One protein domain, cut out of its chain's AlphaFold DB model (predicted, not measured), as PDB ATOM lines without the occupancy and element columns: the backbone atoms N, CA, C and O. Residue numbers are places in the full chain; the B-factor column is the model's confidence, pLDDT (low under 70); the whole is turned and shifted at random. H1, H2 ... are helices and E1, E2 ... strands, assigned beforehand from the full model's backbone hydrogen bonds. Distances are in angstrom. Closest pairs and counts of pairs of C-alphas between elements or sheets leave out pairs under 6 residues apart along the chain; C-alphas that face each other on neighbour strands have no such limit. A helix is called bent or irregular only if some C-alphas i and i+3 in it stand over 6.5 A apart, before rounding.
ATOM      1  N   SER A   3     159.724 176.975 168.518       96.25
ATOM      2  CA  SER A   3     160.290 178.322 168.448       96.25
ATOM      3  C   SER A   3     161.322 178.403 167.319       96.25
ATOM      4  O   SER A   3     162.086 177.452 167.126       96.25
ATOM      5  N   PRO A   4     161.384 179.521 166.569       96.88
ATOM      6  CA  PRO A   4     162.417 179.729 165.556       96.88
ATOM      7  C   PRO A   4     163.798 180.015 166.163       96.88
ATOM      8  O   PRO A   4     164.786 180.005 165.434       96.88
ATOM      9  N   LEU A   5     163.868 180.298 167.468       98.00
ATOM     10  CA  LEU A   5     165.119 180.547 168.178       98.00
ATOM     11  C   LEU A   5     165.920 179.256 168.322       98.00
ATOM     12  O   LEU A   5     165.351 178.197 168.613       98.00
ATOM     13  N   ASP A   6     167.240 179.370 168.196       98.12
ATOM     14  CA  ASP A   6     168.138 178.286 168.572       98.12
ATOM     15  C   ASP A   6     167.967 177.932 170.061       98.12
ATOM     16  O   ASP A   6     167.449 178.710 170.869       98.12
ATOM     17  N   VAL A   7     168.382 176.717 170.409       98.25
ATOM     18  CA  VAL A   7     168.150 176.120 171.728       98.25
ATOM     19  C   VAL A   7     168.765 176.927 172.877       98.25
ATOM     20  O   VAL A   7     168.126 177.049 173.922       98.25
ATOM     21  N   ASP A   8     169.934 177.542 172.680       98.44
ATOM     22  CA  ASP A   8     170.636 178.295 173.726       98.44
ATOM     23  C   ASP A   8     169.970 179.658 173.942       98.44
ATOM     24  O   ASP A   8     169.762 180.083 175.082       98.44
ATOM     25  N   THR A   9     169.556 180.319 172.856       98.50
ATOM     26  CA  THR A   9     168.790 181.569 172.931       98.50
ATOM     27  C   THR A   9     167.426 181.347 173.584       98.50
ATOM     28  O   THR A   9     167.028 182.119 174.461       98.50
ATOM     29  N   ALA A  10     166.706 180.288 173.197       98.38
ATOM     30  CA  ALA A  10     165.428 179.934 173.813       98.38
ATOM     31  C   ALA A  10     165.594 179.649 175.314       98.38
ATOM     32  O   ALA A  10     164.829 180.174 176.126       98.38
ATOM     33  N   TYR A  11     166.628 178.887 175.687       98.25
ATOM     34  CA  TYR A  11     166.993 178.637 177.080       98.25
ATOM     35  C   TYR A  11     167.244 179.929 177.854       98.25
ATOM     36  O   TYR A  11     166.621 180.135 178.894       98.25
ATOM     37  N   ALA A  12     168.097 180.820 177.347       98.19
ATOM     38  CA  ALA A  12     168.447 182.049 178.047       98.19
ATOM     39  C   ALA A  12     167.213 182.919 178.338       98.19
ATOM     40  O   ALA A  12     167.067 183.437 179.448       98.19
ATOM     41  N   ARG A  13     166.294 183.036 177.369       98.25
ATOM     42  CA  ARG A  13     165.064 183.824 177.527       98.25
ATOM     43  C   ARG A  13     164.094 183.194 178.517       98.25
ATOM     44  O   ARG A  13     163.637 183.875 179.429       98.25
ATOM     45  N   VAL A  14     163.825 181.896 178.385       97.94
ATOM     46  CA  VAL A  14     162.934 181.173 179.305       97.94
ATOM     47  C   VAL A  14     163.495 181.177 180.726       97.94
ATOM     48  O   VAL A  14     162.768 181.464 181.674       97.94
ATOM     49  N   ARG A  15     164.795 180.912 180.894       97.62
ATOM     50  CA  ARG A  15     165.451 180.968 182.204       97.62
ATOM     51  C   ARG A  15     165.279 182.339 182.850       97.62
ATOM     52  O   ARG A  15     164.922 182.408 184.021       97.62
ATOM     53  N   SER A  16     165.508 183.410 182.091       96.88
ATOM     54  CA  SER A  16     165.355 184.777 182.593       96.88
ATOM     55  C   SER A  16     163.906 185.122 182.942       96.88
ATOM     56  O   SER A  16     163.677 185.778 183.952       96.88
ATOM     57  N   GLU A  17     162.941 184.701 182.124       97.31
ATOM     58  CA  GLU A  17     161.520 185.016 182.319       97.31
ATOM     59  C   GLU A  17     160.944 184.343 183.570       97.31
ATOM     60  O   GLU A  17     160.176 184.948 184.321       97.31
ATOM     61  N   PHE A  18     161.300 183.077 183.785       96.19
ATOM     62  CA  PHE A  18     160.718 182.254 184.844       96.19
ATOM     63  C   PHE A  18     161.614 182.123 186.079       96.19
ATOM     64  O   PHE A  18     161.168 181.595 187.094       96.19
ATOM     65  N   GLY A  19     162.848 182.631 186.023       95.75
ATOM     66  CA  GLY A  19     163.778 182.631 187.151       95.75
ATOM     67  C   GLY A  19     164.346 181.252 187.491       95.75
ATOM     68  O   GLY A  19     164.691 181.017 188.646       95.75
ATOM     69  N   PHE A  20     164.436 180.342 186.515       96.88
ATOM     70  CA  PHE A  20     164.995 179.005 186.733       96.88
ATOM     71  C   PHE A  20     166.446 179.086 187.223       96.88
ATOM     72  O   PHE A  20     167.303 179.698 186.575       96.88
ATOM     73  N   ARG A  21     166.740 178.431 188.346       96.12
ATOM     74  CA  ARG A  21     168.103 178.340 188.877       96.12
ATOM     75  C   ARG A  21     168.849 177.157 188.265       96.12
ATOM     76  O   ARG A  21     168.304 176.066 188.127       96.12
ATOM     77  N   SER A  22     170.110 177.390 187.931       94.75
ATOM     78  CA  SER A  22     171.112 176.398 187.540       94.75
ATOM     79  C   SER A  22     172.031 176.076 188.718       94.75
ATOM     80  O   SER A  22     172.036 176.809 189.706       94.75
ATOM     81  N   ASP A  23     172.867 175.042 188.597       93.12
ATOM     82  CA  ASP A  23     173.875 174.707 189.618       93.12
ATOM     83  C   ASP A  23     174.751 175.907 190.013       93.12
ATOM     84  O   ASP A  23     175.113 176.069 191.175       93.12
ATOM     85  N   ALA A  24     175.066 176.781 189.052       93.81
ATOM     86  CA  ALA A  24     175.925 177.941 189.264       93.81
ATOM     87  C   ALA A  24     175.276 179.054 190.109       93.81
ATOM     88  O   ALA A  24     175.982 179.947 190.575       93.81
ATOM     89  N   ASP A  25     173.953 179.021 190.298       94.88
ATOM     90  CA  ASP A  25     173.223 180.011 191.098       94.88
ATOM     91  C   ASP A  25     173.201 179.663 192.595       94.88
ATOM     92  O   ASP A  25     172.762 180.477 193.407       94.88
ATOM     93  N   PHE A  26     173.676 178.472 192.968       93.50
ATOM     94  CA  PHE A  26     173.719 178.015 194.352       93.50
ATOM     95  C   PHE A  26     175.111 178.186 194.956       93.50
ATOM     96  O   PHE A  26     176.138 177.880 194.348       93.50
ATOM     97  N   ASN A  27     175.151 178.631 196.211       93.69
ATOM     98  CA  ASN A  27     176.361 178.616 197.013       93.69
ATOM     99  C   ASN A  27     176.480 177.264 197.738       93.69
ATOM    100  O   ASN A  27     175.726 177.014 198.682       93.69
ATOM    101  N   PRO A  28     177.475 176.418 197.413       87.62
ATOM    102  CA  PRO A  28     177.618 175.100 198.030       87.62
ATOM    103  C   PRO A  28     177.941 175.156 199.529       87.62
ATOM    104  O   PRO A  28     177.850 174.136 200.203       87.62
ATOM    105  N   ASN A  29     178.310 176.321 200.070       93.06
ATOM    106  CA  ASN A  29     178.562 176.517 201.500       93.06
ATOM    107  C   ASN A  29     177.334 177.032 202.267       93.06
ATOM    108  O   ASN A  29     177.411 177.265 203.473       93.06
ATOM    109  N   SER A  30     176.217 177.262 201.577       95.69
ATOM    110  CA  SER A  30     174.969 177.718 202.175       95.69
ATOM    111  C   SER A  30     174.061 176.524 202.440       95.69
ATOM    112  O   SER A  30     173.635 175.837 201.514       95.69
ATOM    113  N   ASN A  31     173.714 176.295 203.709       93.56
ATOM    114  CA  ASN A  31     172.784 175.224 204.063       93.56
ATOM    115  C   ASN A  31     171.434 175.407 203.356       93.56
ATOM    116  O   ASN A  31     170.864 174.428 202.895       93.56
ATOM    117  N   SER A  32     170.918 176.640 203.235       92.12
ATOM    118  CA  SER A  32     169.646 176.884 202.535       92.12
ATOM    119  C   SER A  32     169.702 176.479 201.066       92.12
ATOM    120  O   SER A  32     168.721 175.965 200.539       92.12
ATOM    121  N   ASP A  33     170.846 176.683 200.422       92.50
ATOM    122  CA  ASP A  33     171.036 176.401 199.002       92.50
ATOM    123  C   ASP A  33     171.170 174.898 198.783       92.50
ATOM    124  O   ASP A  33     170.536 174.351 197.888       92.50
ATOM    125  N   GLN A  34     171.889 174.210 199.674       91.81
ATOM    126  CA  GLN A  34     171.929 172.749 199.699       91.81
ATOM    127  C   GLN A  34     170.525 172.154 199.878       91.81
ATOM    128  O   GLN A  34     170.150 171.246 199.143       91.81
ATOM    129  N   TRP A  35     169.720 172.688 200.807       92.12
ATOM    130  CA  TRP A  35     168.331 172.253 200.984       92.12
ATOM    131  C   TRP A  35     167.479 172.512 199.739       92.12
ATOM    132  O   TRP A  35     166.682 171.655 199.370       92.12
ATOM    133  N   ALA A  36     167.658 173.654 199.072       90.25
ATOM    134  CA  ALA A  36     166.939 173.972 197.842       90.25
ATOM    135  C   ALA A  36     167.326 173.045 196.679       90.25
ATOM    136  O   ALA A  36     166.448 172.632 195.930       90.25
ATOM    137  N   MET A  37     168.604 172.670 196.555       90.19
ATOM    138  CA  MET A  37     169.065 171.688 195.564       90.19
ATOM    139  C   MET A  37     168.551 170.266 195.847       90.19
ATOM    140  O   MET A  37     168.475 169.443 194.940       90.19
ATOM    141  N   MET A  38     168.212 169.958 197.104       91.19
ATOM    142  CA  MET A  38     167.597 168.684 197.502       91.19
ATOM    143  C   MET A  38     166.064 168.684 197.384       91.19
ATOM    144  O   MET A  38     165.446 167.630 197.552       91.19
ATOM    145  N   ASP A  39     165.439 169.838 197.133       93.06
ATOM    146  CA  ASP A  39     163.993 169.937 196.949       93.06
ATOM    147  C   ASP A  39     163.593 169.270 195.624       93.06
ATOM    148  O   ASP A  39     164.155 169.553 194.570       93.06
ATOM    149  N   ASN A  40     162.581 168.404 195.667       89.12
ATOM    150  CA  ASN A  40     162.053 167.708 194.491       89.12
ATOM    151  C   ASN A  40     161.463 168.662 193.430       89.12
ATOM    152  O   ASN A  40     161.229 168.263 192.289       89.12
ATOM    153  N   ALA A  41     161.177 169.913 193.797       93.44
ATOM    154  CA  ALA A  41     160.781 170.952 192.861       93.44
ATOM    155  C   ALA A  41     161.940 171.438 191.980       93.44
ATOM    156  O   ALA A  41     161.675 171.889 190.863       93.44
ATOM    157  N   TRP A  42     163.191 171.355 192.447       96.38
ATOM    158  CA  TRP A  42     164.347 171.846 191.705       96.38
ATOM    159  C   TRP A  42     165.029 170.736 190.898       96.38
ATOM    160  O   TRP A  42     165.276 169.633 191.383       96.38
ATOM    161  N   HIS A  43     165.347 171.040 189.642       97.12
ATOM    162  CA  HIS A  43     166.170 170.187 188.795       97.12
ATOM    163  C   HIS A  43     166.796 171.007 187.667       97.12
ATOM    164  O   HIS A  43     166.125 171.842 187.059       97.12
ATOM    165  N   PHE A  44     168.052 170.727 187.339       97.62
ATOM    166  CA  PHE A  44     168.740 171.332 186.210       97.62
ATOM    167  C   PHE A  44     169.602 170.287 185.497       97.62
ATOM    168  O   PHE A  44     170.391 169.593 186.130       97.62
ATOM    169  N   ASP A  45     169.438 170.179 184.182       97.81
ATOM    170  CA  ASP A  45     170.296 169.389 183.301       97.81
ATOM    171  C   ASP A  45     170.497 170.154 181.989       97.81
ATOM    172  O   ASP A  45     169.559 170.741 181.441       97.81
ATOM    173  N   ALA A  46     171.730 170.189 181.495       97.19
ATOM    174  CA  ALA A  46     172.105 171.022 180.366       97.19
ATOM    175  C   ALA A  46     173.171 170.363 179.492       97.19
ATOM    176  O   ALA A  46     174.270 170.033 179.932       97.19
ATOM    177  N   THR A  47     172.869 170.281 178.200       98.06
ATOM    178  CA  THR A  47     173.825 170.019 177.124       98.06
ATOM    179  C   THR A  47     173.755 171.194 176.145       98.06
ATOM    180  O   THR A  47     172.912 171.180 175.240       98.06
ATOM    181  N   PRO A  48     174.601 172.232 176.319       96.94
ATOM    182  CA  PRO A  48     174.580 173.422 175.471       96.94
ATOM    183  C   PRO A  48     174.635 173.092 173.976       96.94
ATOM    184  O   PRO A  48     175.347 172.182 173.550       96.94
ATOM    185  N   GLY A  49     173.848 173.809 173.179       96.62
ATOM    186  CA  GLY A  49     173.667 173.574 171.749       96.62
ATOM    187  C   GLY A  49     172.750 172.395 171.394       96.62
ATOM    188  O   GLY A  49     172.521 172.148 170.204       96.62
ATOM    189  N   ALA A  50     172.204 171.667 172.378       97.62
ATOM    190  CA  ALA A  50     171.346 170.505 172.134       97.62
ATOM    191  C   ALA A  50     170.095 170.436 173.021       97.62
ATOM    192  O   ALA A  50     169.005 170.189 172.497       97.62
ATOM    193  N   PHE A  51     170.237 170.609 174.337       98.00
ATOM    194  CA  PHE A  51     169.192 170.269 175.298       98.00
ATOM    195  C   PHE A  51     169.326 171.028 176.620       98.00
ATOM    196  O   PHE A  51     170.429 171.176 177.144       98.00
ATOM    197  N   TYR A  52     168.188 171.410 177.196       98.50
ATOM    198  CA  TYR A  52     168.062 171.897 178.566       98.50
ATOM    199  C   TYR A  52     166.813 171.311 179.218       98.50
ATOM    200  O   TYR A  52     165.746 171.276 178.602       98.50
ATOM    201  N   GLN A  53     166.921 170.929 180.485       98.38
ATOM    202  CA  GLN A  53     165.805 170.593 181.355       98.38
ATOM    203  C   GLN A  53     165.920 171.400 182.642       98.38
ATOM    204  O   GLN A  53     166.952 171.392 183.303       98.38
ATOM    205  N   MET A  54     164.851 172.104 182.989       98.12
ATOM    206  CA  MET A  54     164.791 172.980 184.152       98.12
ATOM    207  C   MET A  54     163.507 172.696 184.922       98.12
ATOM    208  O   MET A  54     162.443 172.565 184.320       98.12
ATOM    209  N   SER A  55     163.597 172.629 186.242       98.00
ATOM    210  CA  SER A  55     162.463 172.588 187.155       98.00
ATOM    211  C   SER A  55     162.745 173.517 188.321       98.00
ATOM    212  O   SER A  55     163.846 173.488 188.866       98.00
ATOM    213  N   ASP A  56     161.775 174.347 188.690       97.19
ATOM    214  CA  ASP A  56     161.842 175.176 189.895       97.19
ATOM    215  C   ASP A  56     160.438 175.649 190.300       97.19
ATOM    216  O   ASP A  56     159.459 175.472 189.562       97.19
ATOM    217  N   TYR A  57     160.331 176.290 191.460       95.38
ATOM    218  CA  TYR A  57     159.142 177.051 191.811       95.38
ATOM    219  C   TYR A  57     159.019 178.291 190.922       95.38
ATOM    220  O   TYR A  57     159.946 179.086 190.789       95.38
ATOM    221  N   ALA A  58     157.825 178.498 190.384       95.00
ATOM    222  CA  ALA A  58     157.446 179.685 189.643       95.00
ATOM    223  C   ALA A  58     156.177 180.309 190.236       95.00
ATOM    224  O   ALA A  58     155.453 179.709 191.041       95.00
ATOM    225  N   ARG A  59     155.912 181.546 189.815       93.19
ATOM    226  CA  ARG A  59     154.685 182.286 190.115       93.19
ATOM    227  C   ARG A  59     153.971 182.632 188.825       93.19
ATOM    228  O   ARG A  59     154.618 183.050 187.861       93.19
ATOM    229  N   GLN A  60     152.653 182.498 188.835       93.75
ATOM    230  CA  GLN A  60     151.795 182.882 187.725       93.75
ATOM    231  C   GLN A  60     150.517 183.529 188.255       93.75
ATOM    232  O   GLN A  60     149.867 182.995 189.152       93.75
ATOM    233  N   ALA A  61     150.162 184.683 187.692       91.06
ATOM    234  CA  ALA A  61     148.899 185.345 187.990       91.06
ATOM    235  C   ALA A  61     147.795 184.803 187.074       91.06
ATOM    236  O   ALA A  61     147.974 184.758 185.855       91.06
ATOM    237  N   VAL A  62     146.665 184.407 187.663       90.12
ATOM    238  CA  VAL A  62     145.459 183.923 186.975       90.12
ATOM    239  C   VAL A  62     144.244 184.485 187.707       90.12
ATOM    240  O   VAL A  62     144.208 184.491 188.934       90.12
ATOM    241  N   ASN A  63     143.257 185.008 186.976       86.94
ATOM    242  CA  ASN A  63     142.010 185.540 187.548       86.94
ATOM    243  C   ASN A  63     142.211 186.570 188.684       86.94
ATOM    244  O   ASN A  63     141.413 186.658 189.615       86.94
ATOM    245  N   GLY A  64     143.287 187.363 188.611       85.31
ATOM    246  CA  GLY A  64     143.617 188.386 189.612       85.31
ATOM    247  C   GLY A  64     144.281 187.861 190.892       85.31
ATOM    248  O   GLY A  64     144.548 188.661 191.786       85.31
ATOM    249  N   ALA A  65     144.583 186.562 190.979       88.50
ATOM    250  CA  ALA A  65     145.315 185.949 192.084       88.50
ATOM    251  C   ALA A  65     146.680 185.418 191.621       88.50
ATOM    252  O   ALA A  65     146.825 184.920 190.506       88.50
ATOM    253  N   GLU A  66     147.695 185.525 192.480       90.81
ATOM    254  CA  GLU A  66     148.998 184.897 192.247       90.81
ATOM    255  C   GLU A  66     148.985 183.458 192.769       90.81
ATOM    256  O   GLU A  66     148.610 183.200 193.914       90.81
ATOM    257  N   HIS A  67     149.445 182.529 191.938       91.31
ATOM    258  CA  HIS A  67     149.583 181.122 192.282       91.31
ATOM    259  C   HIS A  67     151.051 180.709 192.215       91.31
ATOM    260  O   HIS A  67     151.762 181.034 191.260       91.31
ATOM    261  N   SER A  68     151.490 179.953 193.220       92.25
ATOM    262  CA  SER A  68     152.769 179.251 193.182       92.25
ATOM    263  C   SER A  68     152.581 177.862 192.576       92.25
ATOM    264  O   SER A  68     151.585 177.175 192.819       92.25
ATOM    265  N   LEU A  69     153.545 177.458 191.760       94.69
ATOM    266  CA  LEU A  69     153.559 176.182 191.061       94.69
ATOM    267  C   LEU A  69     154.996 175.694 190.910       94.69
ATOM    268  O   LEU A  69     155.927 176.496 190.912       94.69
ATOM    269  N   VAL A  70     155.174 174.388 190.760       96.31
ATOM    270  CA  VAL A  70     156.415 173.817 190.233       96.31
ATOM    271  C   VAL A  70     156.295 173.827 188.719       96.31
ATOM    272  O   VAL A  70     155.360 173.236 188.179       96.31
ATOM    273  N   LEU A  71     157.208 174.517 188.041       97.69
ATOM    274  CA  LEU A  71     157.260 174.593 186.586       97.69
ATOM    275  C   LEU A  71     158.400 173.716 186.098       97.69
ATOM    276  O   LEU A  71     159.515 173.844 186.589       97.69
ATOM    277  N   LYS A  72     158.138 172.870 185.109       98.00
ATOM    278  CA  LYS A  72     159.142 172.056 184.429       98.00
ATOM    279  C   LYS A  72     159.181 172.448 182.970       98.00
ATOM    280  O   LYS A  72     158.146 172.503 182.312       98.00
ATOM    281  N   THR A  73     160.375 172.700 182.459       98.31
ATOM    282  CA  THR A  73     160.589 173.038 181.057       98.31
ATOM    283  C   THR A  73     161.690 172.180 180.471       98.31
ATOM    284  O   THR A  73     162.779 172.093 181.031       98.31
ATOM    285  N   GLN A  74     161.422 171.596 179.311       98.50
ATOM    286  CA  GLN A  74     162.429 170.971 178.464       98.50
ATOM    287  C   GLN A  74     162.548 171.759 177.169       98.50
ATOM    288  O   GLN A  74     161.537 172.051 176.532       98.50
ATOM    289  N   ILE A  75     163.770 172.072 176.760       98.50
ATOM    290  CA  ILE A  75     164.075 172.784 175.521       98.50
ATOM    291  C   ILE A  75     165.062 171.923 174.751       98.50
ATOM    292  O   ILE A  75     166.131 171.598 175.253       98.50
ATOM    293  N   GLN A  76     164.696 171.526 173.539       98.38
ATOM    294  CA  GLN A  76     165.504 170.638 172.709       98.38
ATOM    295  C   GLN A  76     165.715 171.276 171.344       98.38
ATOM    296  O   GLN A  76     164.824 171.951 170.825       98.38
ATOM    297  N   ARG A  77     166.879 171.053 170.742       97.94
ATOM    298  CA  ARG A  77     167.151 171.492 169.375       97.94
ATOM    299  C   ARG A  77     166.173 170.840 168.391       97.94
ATOM    300  O   ARG A  77     166.002 169.624 168.397       97.94
ATOM    301  N   ASP A  78     165.598 171.645 167.502       97.19
ATOM    302  CA  ASP A  78     164.732 171.190 166.408       97.19
ATOM    303  C   ASP A  78     165.165 171.887 165.107       97.19
ATOM    304  O   ASP A  78     164.780 173.020 164.809       97.19
ATOM    305  N   GLY A  79     166.079 171.250 164.366       95.00
ATOM    306  CA  GLY A  79     166.715 171.845 163.187       95.00
ATOM    307  C   GLY A  79     167.557 173.081 163.529       95.00
ATOM    308  O   GLY A  79     168.566 172.976 164.241       95.00
ATOM    309  N   SER A  80     167.169 174.236 162.975       94.75
ATOM    310  CA  SER A  80     167.735 175.555 163.308       94.75
ATOM    311  C   SER A  80     167.026 176.245 164.477       94.75
ATOM    312  O   SER A  80     167.507 177.277 164.928       94.75
ATOM    313  N   GLY A  81     165.888 175.711 164.927       97.31
ATOM    314  CA  GLY A  81     165.093 176.250 166.024       97.31
ATOM    315  C   GLY A  81     165.111 175.340 167.250       97.31
ATOM    316  O   GLY A  81     166.036 174.548 167.468       97.31
ATOM    317  N   SER A  82     164.050 175.435 168.047       97.94
ATOM    318  CA  SER A  82     163.896 174.674 169.283       97.94
ATOM    319  C   SER A  82     162.460 174.213 169.520       97.94
ATOM    320  O   SER A  82     161.480 174.837 169.106       97.94
ATOM    321  N   ARG A  83     162.339 173.091 170.226       98.00
ATOM    322  CA  ARG A  83     161.087 172.548 170.744       98.00
ATOM    323  C   ARG A  83     161.070 172.683 172.255       98.00
ATOM    324  O   ARG A  83     161.988 172.221 172.923       98.00
ATOM    325  N   ILE A  84     160.004 173.279 172.771       97.94
ATOM    326  CA  ILE A  84     159.798 173.535 174.191       97.94
ATOM    327  C   ILE A  84     158.615 172.697 174.676       97.94
ATOM    328  O   ILE A  84     157.512 172.827 174.139       97.94
ATOM    329  N   ASN A  85     158.827 171.870 175.694       97.62
ATOM    330  CA  ASN A  85     157.769 171.186 176.437       97.62
ATOM    331  C   ASN A  85     157.676 171.798 177.830       97.62
ATOM    332  O   ASN A  85     158.704 172.073 178.450       97.62
ATOM    333  N   VAL A  86     156.452 172.008 178.302       96.88
ATOM    334  CA  VAL A  86     156.172 172.646 179.589       96.88
ATOM    335  C   VAL A  86     155.211 171.757 180.358       96.88
ATOM    336  O   VAL A  86     154.179 171.361 179.822       96.88
ATOM    337  N   GLU A  87     155.542 171.475 181.609       95.88
ATOM    338  CA  GLU A  87     154.652 170.839 182.574       95.88
ATOM    339  C   GLU A  87     154.585 171.713 183.821       95.88
ATOM    340  O   GLU A  87     155.556 172.383 184.178       95.88
ATOM    341  N   TYR A  88     153.453 171.704 184.509       94.50
ATOM    342  CA  TYR A  88     153.295 172.452 185.746       94.50
ATOM    343  C   TYR A  88     152.476 171.668 186.759       94.50
ATOM    344  O   TYR A  88     151.550 170.940 186.404       94.50
ATOM    345  N   LEU A  89     152.814 171.841 188.036       92.31
ATOM    346  CA  LEU A  89     152.053 171.294 189.152       92.31
ATOM    347  C   LEU A  89     151.745 172.408 190.156       92.31
ATOM    348  O   LEU A  89     152.675 173.078 190.611       92.31
ATOM    349  N   PRO A  90     150.476 172.622 190.536       90.12
ATOM    350  CA  PRO A  90     150.150 173.580 191.584       90.12
ATOM    351  C   PRO A  90     150.755 173.164 192.929       90.12
ATOM    352  O   PRO A  90     150.723 171.988 193.287       90.12
ATOM    353  N   THR A  91     151.239 174.130 193.717       87.44
ATOM    354  CA  THR A  91     151.643 173.870 195.115       87.44
ATOM    355  C   THR A  91     150.453 173.889 196.082       87.44
ATOM    356  O   THR A  91     150.551 173.390 197.199       87.44
ATOM    357  N   THR A  92     149.307 174.427 195.644       79.56
ATOM    358  CA  THR A  92     148.027 174.441 196.365       79.56
ATOM    359  C   THR A  92     146.856 174.254 195.402       79.56
ATOM    360  O   THR A  92     146.855 174.802 194.302       79.56
ATOM    361  N   SER A  93     145.844 173.486 195.807       70.94
ATOM    362  CA  SER A  93     144.680 173.157 194.971       70.94
ATOM    363  C   SER A  93     143.492 174.113 195.135       70.94
ATOM    364  O   SER A  93     142.563 174.081 194.329       70.94
ATOM    365  N   ALA A  94     143.484 174.963 196.166       72.88
ATOM    366  CA  ALA A  94     142.340 175.824 196.454       72.88
ATOM    367  C   ALA A  94     142.199 176.941 195.403       72.88
ATOM    368  O   ALA A  94     143.089 177.776 195.261       72.88
ATOM    369  N   GLY A  95     141.068 176.961 194.687       69.44
ATOM    370  CA  GLY A  95     140.775 177.978 193.668       69.44
ATOM    371  C   GLY A  95     141.640 177.877 192.408       69.44
ATOM    372  O   GLY A  95     141.773 178.859 191.686       69.44
ATOM    373  N   TYR A  96     142.252 176.715 192.164       78.12
ATOM    374  CA  TYR A  96     143.126 176.493 191.020       78.12
ATOM    375  C   TYR A  96     142.322 176.152 189.759       78.12
ATOM    376  O   TYR A  96     141.695 175.094 189.684       78.12
ATOM    377  N   ASP A  97     142.362 177.042 188.772       88.00
ATOM    378  CA  ASP A  97     141.828 176.814 187.428       88.00
ATOM    379  C   ASP A  97     142.965 176.338 186.511       88.00
ATOM    380  O   ASP A  97     143.854 177.111 186.141       88.00
ATOM    381  N   GLY A  98     142.974 175.039 186.207       88.25
ATOM    382  CA  GLY A  98     144.051 174.404 185.448       88.25
ATOM    383  C   GLY A  98     144.115 174.841 183.986       88.25
ATOM    384  O   GLY A  98     145.221 174.959 183.454       88.25
ATOM    385  N   ASP A  99     142.964 175.120 183.370       91.44
ATOM    386  CA  ASP A  99     142.876 175.534 181.968       91.44
ATOM    387  C   ASP A  99     143.352 176.984 181.832       91.44
ATOM    388  O   ASP A  99     144.261 177.269 181.050       91.44
ATOM    389  N   ALA A 100     142.845 177.881 182.686       93.25
ATOM    390  CA  ALA A 100     143.283 179.276 182.707       93.25
ATOM    391  C   ALA A 100     144.781 179.409 183.046       93.25
ATOM    392  O   ALA A 100     145.473 180.275 182.509       93.25
ATOM    393  N   MET A 101     145.310 178.533 183.909       93.88
ATOM    394  CA  MET A 101     146.745 178.460 184.184       93.88
ATOM    395  C   MET A 101     147.548 178.032 182.953       93.88
ATOM    396  O   MET A 101     148.581 178.636 182.658       93.88
ATOM    397  N   GLY A 102     147.077 177.010 182.235       93.81
ATOM    398  CA  GLY A 102     147.720 176.521 181.018       93.81
ATOM    399  C   GLY A 102     147.802 177.599 179.943       93.81
ATOM    400  O   GLY A 102     148.880 177.841 179.403       93.81
ATOM    401  N   GLU A 103     146.698 178.307 179.700       95.12
ATOM    402  CA  GLU A 103     146.644 179.421 178.747       95.12
ATOM    403  C   GLU A 103     147.575 180.573 179.148       95.12
ATOM    404  O   GLU A 103     148.328 181.091 178.319       95.12
ATOM    405  N   ALA A 104     147.571 180.952 180.432       95.38
ATOM    406  CA  ALA A 104     148.410 182.033 180.939       95.38
ATOM    407  C   ALA A 104     149.908 181.703 180.839       95.38
ATOM    408  O   ALA A 104     150.707 182.557 180.441       95.38
ATOM    409  N   LEU A 105     150.295 180.466 181.172       95.94
ATOM    410  CA  LEU A 105     151.668 179.997 181.011       95.94
ATOM    411  C   LEU A 105     152.050 179.941 179.533       95.94
ATOM    412  O   LEU A 105     153.108 180.453 179.172       95.94
ATOM    413  N   GLU A 106     151.204 179.378 178.668       95.62
ATOM    414  CA  GLU A 106     151.495 179.292 177.238       95.62
ATOM    415  C   GLU A 106     151.749 180.677 176.632       95.62
ATOM    416  O   GLU A 106     152.743 180.870 175.928       95.62
ATOM    417  N   GLU A 107     150.905 181.663 176.940       95.88
ATOM    418  CA  GLU A 107     151.085 183.021 176.434       95.88
ATOM    419  C   GLU A 107     152.367 183.669 176.973       95.88
ATOM    420  O   GLU A 107     153.116 184.286 176.212       95.88
ATOM    421  N   ARG A 108     152.690 183.471 178.254       96.50
ATOM    422  CA  ARG A 108     153.943 183.969 178.835       96.50
ATOM    423  C   ARG A 108     155.176 183.346 178.174       96.50
ATOM    424  O   ARG A 108     156.123 184.064 177.853       96.50
ATOM    425  N   PHE A 109     155.148 182.045 177.883       97.25
ATOM    426  CA  PHE A 109     156.202 181.381 177.108       97.25
ATOM    427  C   PHE A 109     156.316 181.948 175.692       97.25
ATOM    428  O   PHE A 109     157.425 182.209 175.225       97.25
ATOM    429  N   ARG A 110     155.192 182.186 175.005       95.94
ATOM    430  CA  ARG A 110     155.211 182.821 173.681       95.94
ATOM    431  C   ARG A 110     155.827 184.213 173.737       95.94
ATOM    432  O   ARG A 110     156.609 184.537 172.851       95.94
ATOM    433  N   MET A 111     155.511 185.019 174.752       96.62
ATOM    434  CA  MET A 111     156.116 186.343 174.926       96.62
ATOM    435  C   MET A 111     157.626 186.257 175.155       96.62
ATOM    436  O   MET A 111     158.368 186.985 174.503       96.62
ATOM    437  N   ALA A 112     158.084 185.333 176.002       96.81
ATOM    438  CA  ALA A 112     159.511 185.120 176.246       96.81
ATOM    439  C   ALA A 112     160.276 184.676 174.986       96.81
ATOM    440  O   ALA A 112     161.469 184.934 174.858       96.81
ATOM    441  N   LEU A 113     159.606 184.003 174.049       96.25
ATOM    442  CA  LEU A 113     160.212 183.430 172.844       96.25
ATOM    443  C   LEU A 113     160.054 184.301 171.580       96.25
ATOM    444  O   LEU A 113     160.470 183.861 170.508       96.25
ATOM    445  N   ARG A 114     159.486 185.511 171.682       90.56
ATOM    446  CA  ARG A 114     159.478 186.525 170.605       90.56
ATOM    447  C   ARG A 114     160.802 187.267 170.569       90.56
ATOM    448  O   ARG A 114     161.531 187.194 169.558       90.56
TER     449      ARG A 114
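What this domain is: This is residues 3 to 114 of the 114 residues of an uncharacterized protein of Halomonas sp. PBN3 (UniProt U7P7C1). A twisted sheet of four strands has the hairpin end of its two inner strands, E2 and E3, bent over, with helix H1 covering one face and helix H3 packing on the bent end of E2 and meeting H1 near its own last residues. The short helix H2 lies out beyond the edge strand E1 and only grazes the sheet, and the long link before it, residues 19 to 30, leads out to it from the end of H1, its C-alphas 6 to 25 A from the mean of all C-alphas. The printed part has 112 residues, with three named helices and four named strands in the order H1 H2 E1 E2 E3 E4 H3; the sheet runs E1, E2, E3, E4, all antiparallel, and the class is mixed, helices and strands. The whole is compact, with a radius of gyration of the C-alphas of 14.6 A, and flat, spanning 41 by 38 by 17 A.

How they stand to each other: H1, residues 7 to 18, is on the sheet of E1, residues 43 to 47, E2, residues 51 to 62, E3, residues 65 to 78, and E4, residues 81 to 90, in two layers, a helix on one face of a sheet. Its height over the sheet is 7.7 A, and it lies over E3 and along the strands, at 4 degrees to E3 on the local plane. The closest C-alphas of H1 and E3 are those of Val 7 and Arg 77, 5.3 A apart. H2, residues 31 to 37, only grazes the sheet with residues 36 to 37, and the closest C-alphas of H2 and E1 are those of Met 37 and His 43, 7.5 A apart. The strands form a meander, each the antiparallel neighbour of the one before, and each successive pair is a hairpin. N 45 and O 53 of E1 and E2 are 2.9 A apart, N 58 and O 69 of E2 and E3 2.8 A, and N 74 and O 85 of E3 and E4 2.9 A, within hydrogen-bond range. E2 bends by 71 degrees at residue 57, and E3 by 68 degrees at residue 68. H3, residues 98 to 112, is on the sheet; its closest C-alpha to E2 is that of Met 101, 6.3 A from that of Val 62. H3 and E4 are near each other, with 14 pairs of C-alphas within 10 A. H1 touches H3 with residues 13 to 17 alone, at a steep tilt of 57 degrees, opposite ways; the closest C-alphas, of Arg 13 and Ala 112, are 5.8 A apart. In H1, H2 and H3 every O i to N i+4 pair is within hydrogen-bond range.

Where its parts are: H1 begins at C-alpha 7, (168.150, 176.120, 171.728), and is 16.3 A long; H2 is 9.9 A. E1 is 14.0 A long, E2 29.8 A, E3 35.4 A and E4 29.7 A. H3, 20.9 A long, ends at C-alpha 112, (159.511, 185.120, 176.246).

The domain as a whole: The C-alphas of Ser 80 and Ala 94, the two farthest apart, are 41.8 A apart. The printed part has no cut, and the link from H1 to H2, residues 19 to 30, is long. The mean pLDDT of the printed part is 94.1, and residue 95 alone is under 70.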